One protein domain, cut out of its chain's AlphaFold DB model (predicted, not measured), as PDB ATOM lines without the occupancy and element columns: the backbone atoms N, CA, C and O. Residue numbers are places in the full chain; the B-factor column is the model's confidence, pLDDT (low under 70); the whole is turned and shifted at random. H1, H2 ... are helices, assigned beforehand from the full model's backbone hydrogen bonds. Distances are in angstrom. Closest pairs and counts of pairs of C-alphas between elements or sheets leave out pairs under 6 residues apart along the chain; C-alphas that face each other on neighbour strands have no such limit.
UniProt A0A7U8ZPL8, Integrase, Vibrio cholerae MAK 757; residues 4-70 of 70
ATOM      1  N   GLU A   4      25.774  -4.701 -18.450       49.12
ATOM      2  CA  GLU A   4      25.029  -4.218 -17.274       49.12
ATOM      3  C   GLU A   4      23.750  -5.027 -16.993       49.12
ATOM      4  O   GLU A   4      23.302  -5.122 -15.854       49.12
ATOM      5  N   TYR A   5      23.177  -5.682 -18.009       53.41
ATOM      6  CA  TYR A   5      21.930  -6.443 -17.853       53.41
ATOM      7  C   TYR A   5      22.122  -7.828 -17.225       53.41
ATOM      8  O   TYR A   5      21.166  -8.383 -16.685       53.41
ATOM      9  N   GLN A   6      23.324  -8.408 -17.299       56.28
ATOM     10  CA  GLN A   6      23.534  -9.800 -16.897       56.28
ATOM     11  C   GLN A   6      23.559  -9.955 -15.368       56.28
ATOM     12  O   GLN A   6      22.810 -10.775 -14.841       56.28
ATOM     13  N   GLY A   7      24.301  -9.092 -14.663       61.66
ATOM     14  CA  GLY A   7      24.347  -9.101 -13.194       61.66
ATOM     15  C   GLY A   7      23.039  -8.646 -12.535       61.66
ATOM     16  O   GLY A   7      22.631  -9.194 -11.514       61.66
ATOM     17  N   LEU A   8      22.316  -7.708 -13.158       70.94
ATOM     18  CA  LEU A   8      21.071  -7.167 -12.605       70.94
ATOM     19  C   LEU A   8      19.954  -8.221 -12.527       70.94
ATOM     20  O   LEU A   8      19.175  -8.235 -11.577       70.94
ATOM     21  N   LEU A   9      19.890  -9.141 -13.494       71.94
ATOM     22  CA  LEU A   9      18.886 -10.210 -13.504       71.94
ATOM     23  C   LEU A   9      19.128 -11.260 -12.410       71.94
ATOM     24  O   LEU A   9      18.169 -11.826 -11.884       71.94
ATOM     25  N   GLU A  10      20.387 -11.521 -12.058       75.62
ATOM     26  CA  GLU A  10      20.734 -12.410 -10.942       75.62
ATOM     27  C   GLU A  10      20.362 -11.770  -9.609       75.62
ATOM     28  O   GLU A  10      19.706 -12.412  -8.787       75.62
ATOM     29  N   THR A  11      20.682 -10.485  -9.431       80.69
ATOM     30  CA  THR A  11      20.277  -9.723  -8.245       80.69
ATOM     31  C   THR A  11      18.759  -9.722  -8.084       80.69
ATOM     32  O   THR A  11      18.262 -10.059  -7.014       80.69
ATOM     33  N   VAL A  12      18.006  -9.450  -9.156       81.12
ATOM     34  CA  VAL A  12      16.533  -9.471  -9.132       81.12
ATOM     35  C   VAL A  12      15.993 -10.849  -8.745       81.12
ATOM     36  O   VAL A  12      15.084 -10.943  -7.919       81.12
ATOM     37  N   LYS A  13      16.568 -11.935  -9.281       80.12
ATOM     38  CA  LYS A  13      16.185 -13.304  -8.907       80.12
ATOM     39  C   LYS A  13      16.433 -13.571  -7.421       80.12
ATOM     40  O   LYS A  13      15.556 -14.132  -6.764       80.12
ATOM     41  N   HIS A  14      17.590 -13.166  -6.899       84.75
ATOM     42  CA  HIS A  14      17.930 -13.321  -5.483       84.75
ATOM     43  C   HIS A  14      16.983 -12.528  -4.578       84.75
ATOM     44  O   HIS A  14      16.451 -13.083  -3.618       84.75
ATOM     45  N   THR A  15      16.703 -11.265  -4.904       85.75
ATOM     46  CA  THR A  15      15.772 -10.429  -4.135       85.75
ATOM     47  C   THR A  15      14.361 -11.016  -4.136       85.75
ATOM     48  O   THR A  15      13.744 -11.122  -3.080       85.75
ATOM     49  N   ALA A  16      13.866 -11.473  -5.289       85.44
ATOM     50  CA  ALA A  16      12.553 -12.106  -5.396       85.44
ATOM     51  C   ALA A  16      12.446 -13.394  -4.561       85.44
ATOM     52  O   ALA A  16      11.414 -13.650  -3.940       85.44
ATOM     53  N   GLN A  17      13.513 -14.202  -4.519       85.62
ATOM     54  CA  GLN A  17      13.576 -15.387  -3.658       85.62
ATOM     55  C   GLN A  17      13.556 -15.012  -2.176       85.62
ATOM     56  O   GLN A  17      12.799 -15.611  -1.417       85.62
ATOM     57  N   LEU A  18      14.336 -14.005  -1.782       90.50
ATOM     58  CA  LEU A  18      14.400 -13.539  -0.398       90.50
ATOM     59  C   LEU A  18      13.036 -13.030   0.089       90.50
ATOM     60  O   LEU A  18      12.585 -13.398   1.169       90.50
ATOM     61  N   MET A  19      12.339 -12.242  -0.733       88.38
ATOM     62  CA  MET A  19      10.989 -11.766  -0.420       88.38
ATOM     63  C   MET A  19       9.998 -12.923  -0.260       88.38
ATOM     64  O   MET A  19       9.198 -12.921   0.674       88.38
ATOM     65  N   ASN A  20      10.066 -13.925  -1.140       89.12
ATOM     66  CA  ASN A  20       9.203 -15.097  -1.045       89.12
ATOM     67  C   ASN A  20       9.447 -15.886   0.251       89.12
ATOM     68  O   ASN A  20       8.483 -16.306   0.880       89.12
ATOM     69  N   GLU A  21      10.704 -16.052   0.666       89.69
ATOM     70  CA  GLU A  21      11.051 -16.710   1.932       89.69
ATOM     71  C   GLU A  21      10.536 -15.943   3.151       89.69
ATOM     72  O   GLU A  21       9.936 -16.545   4.040       89.69
ATOM     73  N   ILE A  22      10.694 -14.615   3.169       91.06
ATOM     74  CA  ILE A  22      10.181 -13.775   4.259       91.06
ATOM     75  C   ILE A  22       8.669 -13.960   4.397       91.06
ATOM     76  O   ILE A  22       8.176 -14.234   5.486       91.06
ATOM     77  N   ILE A  23       7.916 -13.859   3.300       89.50
ATOM     78  CA  ILE A  23       6.460 -14.012   3.362       89.50
ATOM     79  C   ILE A  23       6.059 -15.446   3.712       89.50
ATOM     80  O   ILE A  23       5.113 -15.640   4.474       89.50
ATOM     81  N   ASN A  24       6.793 -16.453   3.235       89.94
ATOM     82  CA  ASN A  24       6.559 -17.839   3.620       89.94
ATOM     83  C   ASN A  24       6.755 -18.039   5.132       89.94
ATOM     84  O   ASN A  24       5.943 -18.699   5.771       89.94
ATOM     85  N   TYR A  25       7.772 -17.420   5.735       91.25
ATOM     86  CA  TYR A  25       7.953 -17.428   7.187       91.25
ATOM     87  C   TYR A  25       6.752 -16.811   7.915       91.25
ATOM     88  O   TYR A  25       6.229 -17.399   8.858       91.25
ATOM     89  N   VAL A  26       6.258 -15.663   7.442       90.38
ATOM     90  CA  VAL A  26       5.105 -14.978   8.048       90.38
ATOM     91  C   VAL A  26       3.818 -15.818   7.927       90.38
ATOM     92  O   VAL A  26       3.016 -15.851   8.863       90.38
ATOM     93  N   VAL A  27       3.643 -16.557   6.825       91.06
ATOM     94  CA  VAL A  27       2.546 -17.528   6.653       91.06
ATOM     95  C   VAL A  27       2.683 -18.705   7.620       91.06
ATOM     96  O   VAL A  27       1.722 -19.049   8.304       91.06
ATOM     97  N   ASN A  28       3.879 -19.288   7.742       89.12
ATOM     98  CA  ASN A  28       4.140 -20.377   8.691       89.12
ATOM     99  C   ASN A  28       3.992 -19.930  10.157       89.12
ATOM    100  O   ASN A  28       3.642 -20.732  11.016       89.12
ATOM    101  N   SER A  29       4.202 -18.643  10.437       89.88
ATOM    102  CA  SER A  29       3.949 -18.030  11.744       89.88
ATOM    103  C   SER A  29       2.458 -17.771  12.026       89.88
ATOM    104  O   SER A  29       2.129 -17.298  13.112       89.88
ATOM    105  N   GLY A  30       1.557 -18.032  11.073       87.31
ATOM    106  CA  GLY A  30       0.112 -17.846  11.237       87.31
ATOM    107  C   GLY A  30      -0.367 -16.391  11.193       87.31
ATOM    108  O   GLY A  30      -1.523 -16.130  11.514       87.31
ATOM    109  N   VAL A  31       0.487 -15.439  10.795       87.38
ATOM    110  CA  VAL A  31       0.121 -14.010  10.698       87.38
ATOM    111  C   VAL A  31      -0.655 -13.724   9.405       87.38
ATOM    112  O   VAL A  31      -1.527 -12.859   9.384       87.38
ATOM    113  N   ILE A  32      -0.365 -14.462   8.326       86.31
ATOM    114  CA  ILE A  32      -1.096 -14.395   7.050       86.31
ATOM    115  C   ILE A  32      -1.541 -15.792   6.624       86.31
ATOM    116  O   ILE A  32      -0.805 -16.759   6.780       86.31
ATOM    117  N   HIS A  33      -2.729 -15.886   6.025       83.12
ATOM    118  CA  HIS A  33      -3.321 -17.160   5.600       83.12
ATOM    119  C   HIS A  33      -2.686 -17.768   4.338       83.12
ATOM    120  O   HIS A  33      -2.809 -18.969   4.113       83.12
ATOM    121  N   ALA A  34      -2.037 -16.959   3.497       83.06
ATOM    122  CA  ALA A  34      -1.401 -17.412   2.262       83.06
ATOM    123  C   ALA A  34      -0.291 -16.447   1.829       83.06
ATOM    124  O   ALA A  34      -0.303 -15.275   2.203       83.06
ATOM    125  N   ASN A  35       0.657 -16.936   1.023       83.81
ATOM    126  CA  ASN A  35       1.769 -16.144   0.498       83.81
ATOM    127  C   ASN A  35       1.351 -15.422  -0.805       83.81
ATOM    128  O   ASN A  35       1.296 -16.076  -1.847       83.81
ATOM    129  N   PRO A  36       1.105 -14.094  -0.801       81.69
ATOM    130  CA  PRO A  36       0.762 -13.336  -2.011       81.69
ATOM    131  C   PRO A  36       1.903 -13.221  -3.033       81.69
ATOM    132  O   PRO A  36       1.662 -12.840  -4.173       81.69
ATOM    133  N   LEU A  37       3.145 -13.524  -2.641       81.81
ATOM    134  CA  LEU A  37       4.315 -13.514  -3.523       81.81
ATOM    135  C   LEU A  37       4.599 -14.890  -4.138       81.81
ATOM    136  O   LEU A  37       5.584 -15.051  -4.868       81.81
ATOM    137  N   ALA A  38       3.743 -15.882  -3.873       77.75
ATOM    138  CA  ALA A  38       3.841 -17.191  -4.496       77.75
ATOM    139  C   ALA A  38       3.813 -17.037  -6.025       77.75
ATOM    140  O   ALA A  38       2.857 -16.530  -6.605       77.75
ATOM    141  N   GLY A  39       4.894 -17.453  -6.689       74.06
ATOM    142  CA  GLY A  39       5.008 -17.353  -8.144       74.06
ATOM    143  C   GLY A  39       5.525 -16.013  -8.677       74.06
ATOM    144  O   GLY A  39       5.615 -15.863  -9.891       74.06
ATOM    145  N   ILE A  40       5.978 -15.077  -7.828       78.25
ATOM    146  CA  ILE A  40       6.577 -13.799  -8.276       78.25
ATOM    147  C   ILE A  40       7.734 -13.995  -9.280       78.25
ATOM    148  O   ILE A  40       7.989 -13.162 -10.143       78.25
ATOM    149  N   ARG A  41       8.401 -15.152  -9.219       68.25
ATOM    150  CA  ARG A  41       9.464 -15.572 -10.141       68.25
ATOM    151  C   ARG A  41       9.007 -15.718 -11.599       68.25
ATOM    152  O   ARG A  41       9.866 -15.657 -12.472       68.25
ATOM    153  N   ASP A  42       7.715 -15.928 -11.851       71.00
ATOM    154  CA  ASP A  42       7.145 -16.094 -13.196       71.00
ATOM    155  C   ASP A  42       6.943 -14.748 -13.916       71.00
ATOM    156  O   ASP A  42       7.073 -14.659 -15.133       71.00
ATOM    157  N   VAL A  43       6.739 -13.672 -13.147       73.56
ATOM    158  CA  VAL A  43       6.624 -12.295 -13.661       73.56
ATOM    159  C   VAL A  43       7.973 -11.767 -14.164       73.56
ATOM    160  O   VAL A  43       8.039 -10.937 -15.074       73.56
ATOM    161  N   PHE A  44       9.078 -12.250 -13.593       70.12
ATOM    162  CA  PHE A  44      10.417 -11.856 -14.013       70.12
ATOM    163  C   PHE A  44      10.862 -12.631 -15.260       70.12
ATOM    164  O   PHE A  44      10.704 -13.848 -15.350       70.12
ATOM    165  N   LYS A  45      11.493 -11.934 -16.220       66.56
ATOM    166  CA  LYS A  45      12.097 -12.581 -17.399       66.56
ATOM    167  C   LYS A  45      13.027 -13.708 -16.943       66.56
ATOM    168  O   LYS A  45      13.984 -13.459 -16.209       66.56
ATOM    169  N   LYS A  46      12.765 -14.937 -17.412       63.38
ATOM    170  CA  LYS A  46      13.616 -16.105 -17.142       63.38
ATOM    171  C   LYS A  46      15.066 -15.770 -17.482       63.38
ATOM    172  O   LYS A  46      15.395 -15.463 -18.627       63.38
ATOM    173  N   HIS A  47      15.923 -15.836 -16.468       59.56
ATOM    174  CA  HIS A  47      17.359 -15.682 -16.632       59.56
ATOM    175  C   HIS A  47      17.862 -16.761 -17.605       59.56
ATOM    176  O   HIS A  47      17.631 -17.952 -17.383       59.56
ATOM    177  N   LYS A  48      18.537 -16.361 -18.692       56.62
ATOM    178  CA  LYS A  48      19.315 -17.306 -19.501       56.62
ATOM    179  C   LYS A  48      20.481 -17.749 -18.634       56.62
ATOM    180  O   LYS A  48      21.408 -16.974 -18.442       56.62
ATOM    181  N   VAL A  49      20.410 -18.968 -18.103       56.34
ATOM    182  CA  VAL A  49      21.527 -19.576 -17.379       56.34
ATOM    183  C   VAL A  49      22.685 -19.698 -18.363       56.34
ATOM    184  O   VAL A  49      22.718 -20.597 -19.200       56.34
ATOM    185  N   VAL A  50      23.615 -18.751 -18.300       56.47
ATOM    186  CA  VAL A  50      24.900 -18.884 -18.971       56.47
ATOM    187  C   VAL A  50      25.722 -19.777 -18.060       56.47
ATOM    188  O   VAL A  50      26.245 -19.322 -17.048       56.47
ATOM    189  N   HIS A  51      25.790 -21.069 -18.384       59.34
ATOM    190  CA  HIS A  51      26.813 -21.925 -17.796       59.34
ATOM    191  C   HIS A  51      28.157 -21.262 -18.081       59.34
ATOM    192  O   HIS A  51      28.542 -21.092 -19.241       59.34
ATOM    193  N   ILE A  52      28.844 -20.849 -17.018       61.28
ATOM    194  CA  ILE A  52      30.234 -20.424 -17.096       61.28
ATOM    195  C   ILE A  52      30.953 -21.593 -17.767       61.28
ATOM    196  O   ILE A  52      30.830 -22.729 -17.301       61.28
ATOM    197  N   LYS A  53      31.589 -21.355 -18.922       60.19
ATOM    198  CA  LYS A  53      32.291 -22.417 -19.649       60.19
ATOM    199  C   LYS A  53      33.242 -23.071 -18.658       60.19
ATOM    200  O   LYS A  53      34.111 -22.389 -18.121       60.19
ATOM    201  N   ALA A  54      33.025 -24.355 -18.379       62.00
ATOM    202  CA  ALA A  54      33.894 -25.102 -17.490       62.00
ATOM    203  C   ALA A  54      35.318 -24.960 -18.028       62.00
ATOM    204  O   ALA A  54      35.583 -25.304 -19.186       62.00
ATOM    205  N   LEU A  55      36.198 -24.382 -17.211       61.66
ATOM    206  CA  LEU A  55      37.608 -24.265 -17.542       61.66
ATOM    207  C   LEU A  55      38.119 -25.669 -17.856       61.66
ATOM    208  O   LEU A  55      37.981 -26.593 -17.054       61.66
ATOM    209  N   GLN A  56      38.625 -25.838 -19.073       65.56
ATOM    210  CA  GLN A  56      39.211 -27.099 -19.494       65.56
ATOM    211  C   GLN A  56      40.470 -27.345 -18.658       65.56
ATOM    212  O   GLN A  56      41.160 -26.401 -18.274       65.56
ATOM    213  N   LEU A  57      40.781 -28.613 -18.375       63.88
ATOM    214  CA  LEU A  57      41.875 -28.991 -17.471       63.88
ATOM    215  C   LEU A  57      43.234 -28.371 -17.873       63.88
ATOM    216  O   LEU A  57      44.058 -28.086 -17.009       63.88
ATOM    217  N   HIS A  58      43.449 -28.103 -19.167       69.25
ATOM    218  CA  HIS A  58      44.669 -27.450 -19.658       69.25
ATOM    219  C   HIS A  58      44.766 -25.958 -19.289       69.25
ATOM    220  O   HIS A  58      45.851 -25.482 -18.961       69.25
ATOM    221  N   GLU A  59      43.643 -25.233 -19.275       70.56
ATOM    222  CA  GLU A  59      43.593 -23.807 -18.909       70.56
ATOM    223  C   GLU A  59      43.840 -23.613 -17.408       70.56
ATOM    224  O   GLU A  59      44.434 -22.623 -16.988       70.56
ATOM    225  N   MET A  60      43.441 -24.595 -16.591       68.88
ATOM    226  CA  MET A  60      43.731 -24.615 -15.154       68.88
ATOM    227  C   MET A  60      45.231 -24.674 -14.881       68.88
ATOM    228  O   MET A  60      45.743 -23.915 -14.061       68.88
ATOM    229  N   HIS A  61      45.949 -25.549 -15.586       74.12
ATOM    230  CA  HIS A  61      47.382 -25.717 -15.363       74.12
ATOM    231  C   HIS A  61      48.174 -24.477 -15.802       74.12
ATOM    232  O   HIS A  61      49.110 -24.065 -15.115       74.12
ATOM    233  N   TYR A  62      47.748 -23.841 -16.900       76.31
ATOM    234  CA  TYR A  62      48.295 -22.565 -17.356       76.31
ATOM    235  C   TYR A  62      48.136 -21.466 -16.296       76.31
ATOM    236  O   TYR A  62      49.123 -20.837 -15.920       76.31
ATOM    237  N   LEU A  63      46.927 -21.295 -15.744       76.25
ATOM    238  CA  LEU A  63      46.661 -20.291 -14.710       76.25
ATOM    239  C   LEU A  63      47.500 -20.514 -13.444       76.25
ATOM    240  O   LEU A  63      48.058 -19.553 -12.920       76.25
ATOM    241  N   ILE A  64      47.638 -21.764 -12.987       82.88
ATOM    242  CA  ILE A  64      48.464 -22.120 -11.818       82.88
ATOM    243  C   ILE A  64      49.939 -21.765 -12.063       82.88
ATOM    244  O   ILE A  64      50.600 -21.204 -11.190       82.88
ATOM    245  N   CYS A  65      50.453 -22.045 -13.261       75.38
ATOM    246  CA  CYS A  65      51.834 -21.728 -13.619       75.38
ATOM    247  C   CYS A  65      52.077 -20.209 -13.682       75.38
ATOM    248  O   CYS A  65      53.098 -19.721 -13.195       75.38
ATOM    249  N   THR A  66      51.119 -19.443 -14.215       78.50
ATOM    250  CA  THR A  66      51.199 -17.975 -14.293       78.50
ATOM    251  C   THR A  66      51.181 -17.312 -12.913       78.50
ATOM    252  O   THR A  66      52.011 -16.440 -12.667       78.50
ATOM    253  N   ILE A  67      50.303 -17.736 -11.994       80.12
ATOM    254  CA  ILE A  67      50.270 -17.168 -10.630       80.12
ATOM    255  C   ILE A  67      51.484 -17.573  -9.790       80.12
ATOM    256  O   ILE A  67      51.874 -16.828  -8.904       80.12
ATOM    257  N   SER A  68      52.075 -18.742 -10.054       73.25
ATOM    258  CA  SER A  68      53.244 -19.228  -9.314       73.25
ATOM    259  C   SER A  68      54.558 -18.604  -9.788       73.25
ATOM    260  O   SER A  68      55.569 -18.751  -9.106       73.25
ATOM    261  N   SER A  69      54.562 -17.976 -10.967       59.19
ATOM    262  CA  SER A  69      55.746 -17.345 -11.567       59.19
ATOM    263  C   SER A  69      55.802 -15.827 -11.330       59.19
ATOM    264  O   SER A  69      56.640 -15.153 -11.927       59.19
ATOM    265  N   THR A  70      54.897 -15.295 -10.500       49.12
ATOM    266  CA  THR A  70      54.898 -13.915  -9.980       49.12
ATOM    267  C   THR A  70      55.321 -13.942  -8.519       49.12
ATOM    268  O   THR A  70      56.124 -13.069  -8.129       49.12
TER     269      THR A  70
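AT A GLANCE: This is residues 4 to 70 of the 70 residues of the protein "Integrase" of Vibrio cholerae MAK 757 (UniProt A0A7U8ZPL8). One long helix, H1, with the chain folded back along it and the short helix H2 packed beside part of it, makes a slim body; from this a thin arm, residues 51 to 70, sticks out and ends in helix H3. The 67 printed residues have three named helices, in the order H1, H2, H3, and no named strand: all helix. The whole is extended, with a radius of gyration of the C-alphas of 20.2 A and spans of 61 by 25 by 20 A.

IN THESE COORDINATES: Find C-alpha 4 at (25.029, -4.218, -17.274); from there H1, residues 4 to 28, runs 37.0 A to C-alpha 28 at (4.140, -20.377, 8.691). H2 is residues 40 to 43, 5.6 A long. H3, residues 57 to 68, runs 17.1 A to C-alpha 68 at (53.244, -19.228, -9.314).

HOW THE PARTS SIT: Look at residues 13 to 20 of H1, which alone touch H2; the closest C-alphas, of Ala 16 and Arg 41, are 6.6 A apart. H3 is apart from H1 and H2. In H3 every O i to N i+4 pair is within hydrogen-bond range, in H1 18 of 21; H2 is too short for such a pair.

THE WHOLE: The C-alphas farthest apart, of His 33 and Ser 69, are 61.5 A apart. The printed part has no cut, and both links are long. Expect low confidence at residues 4 to 7, 41, 45 to 58, 60 and 69 to 70.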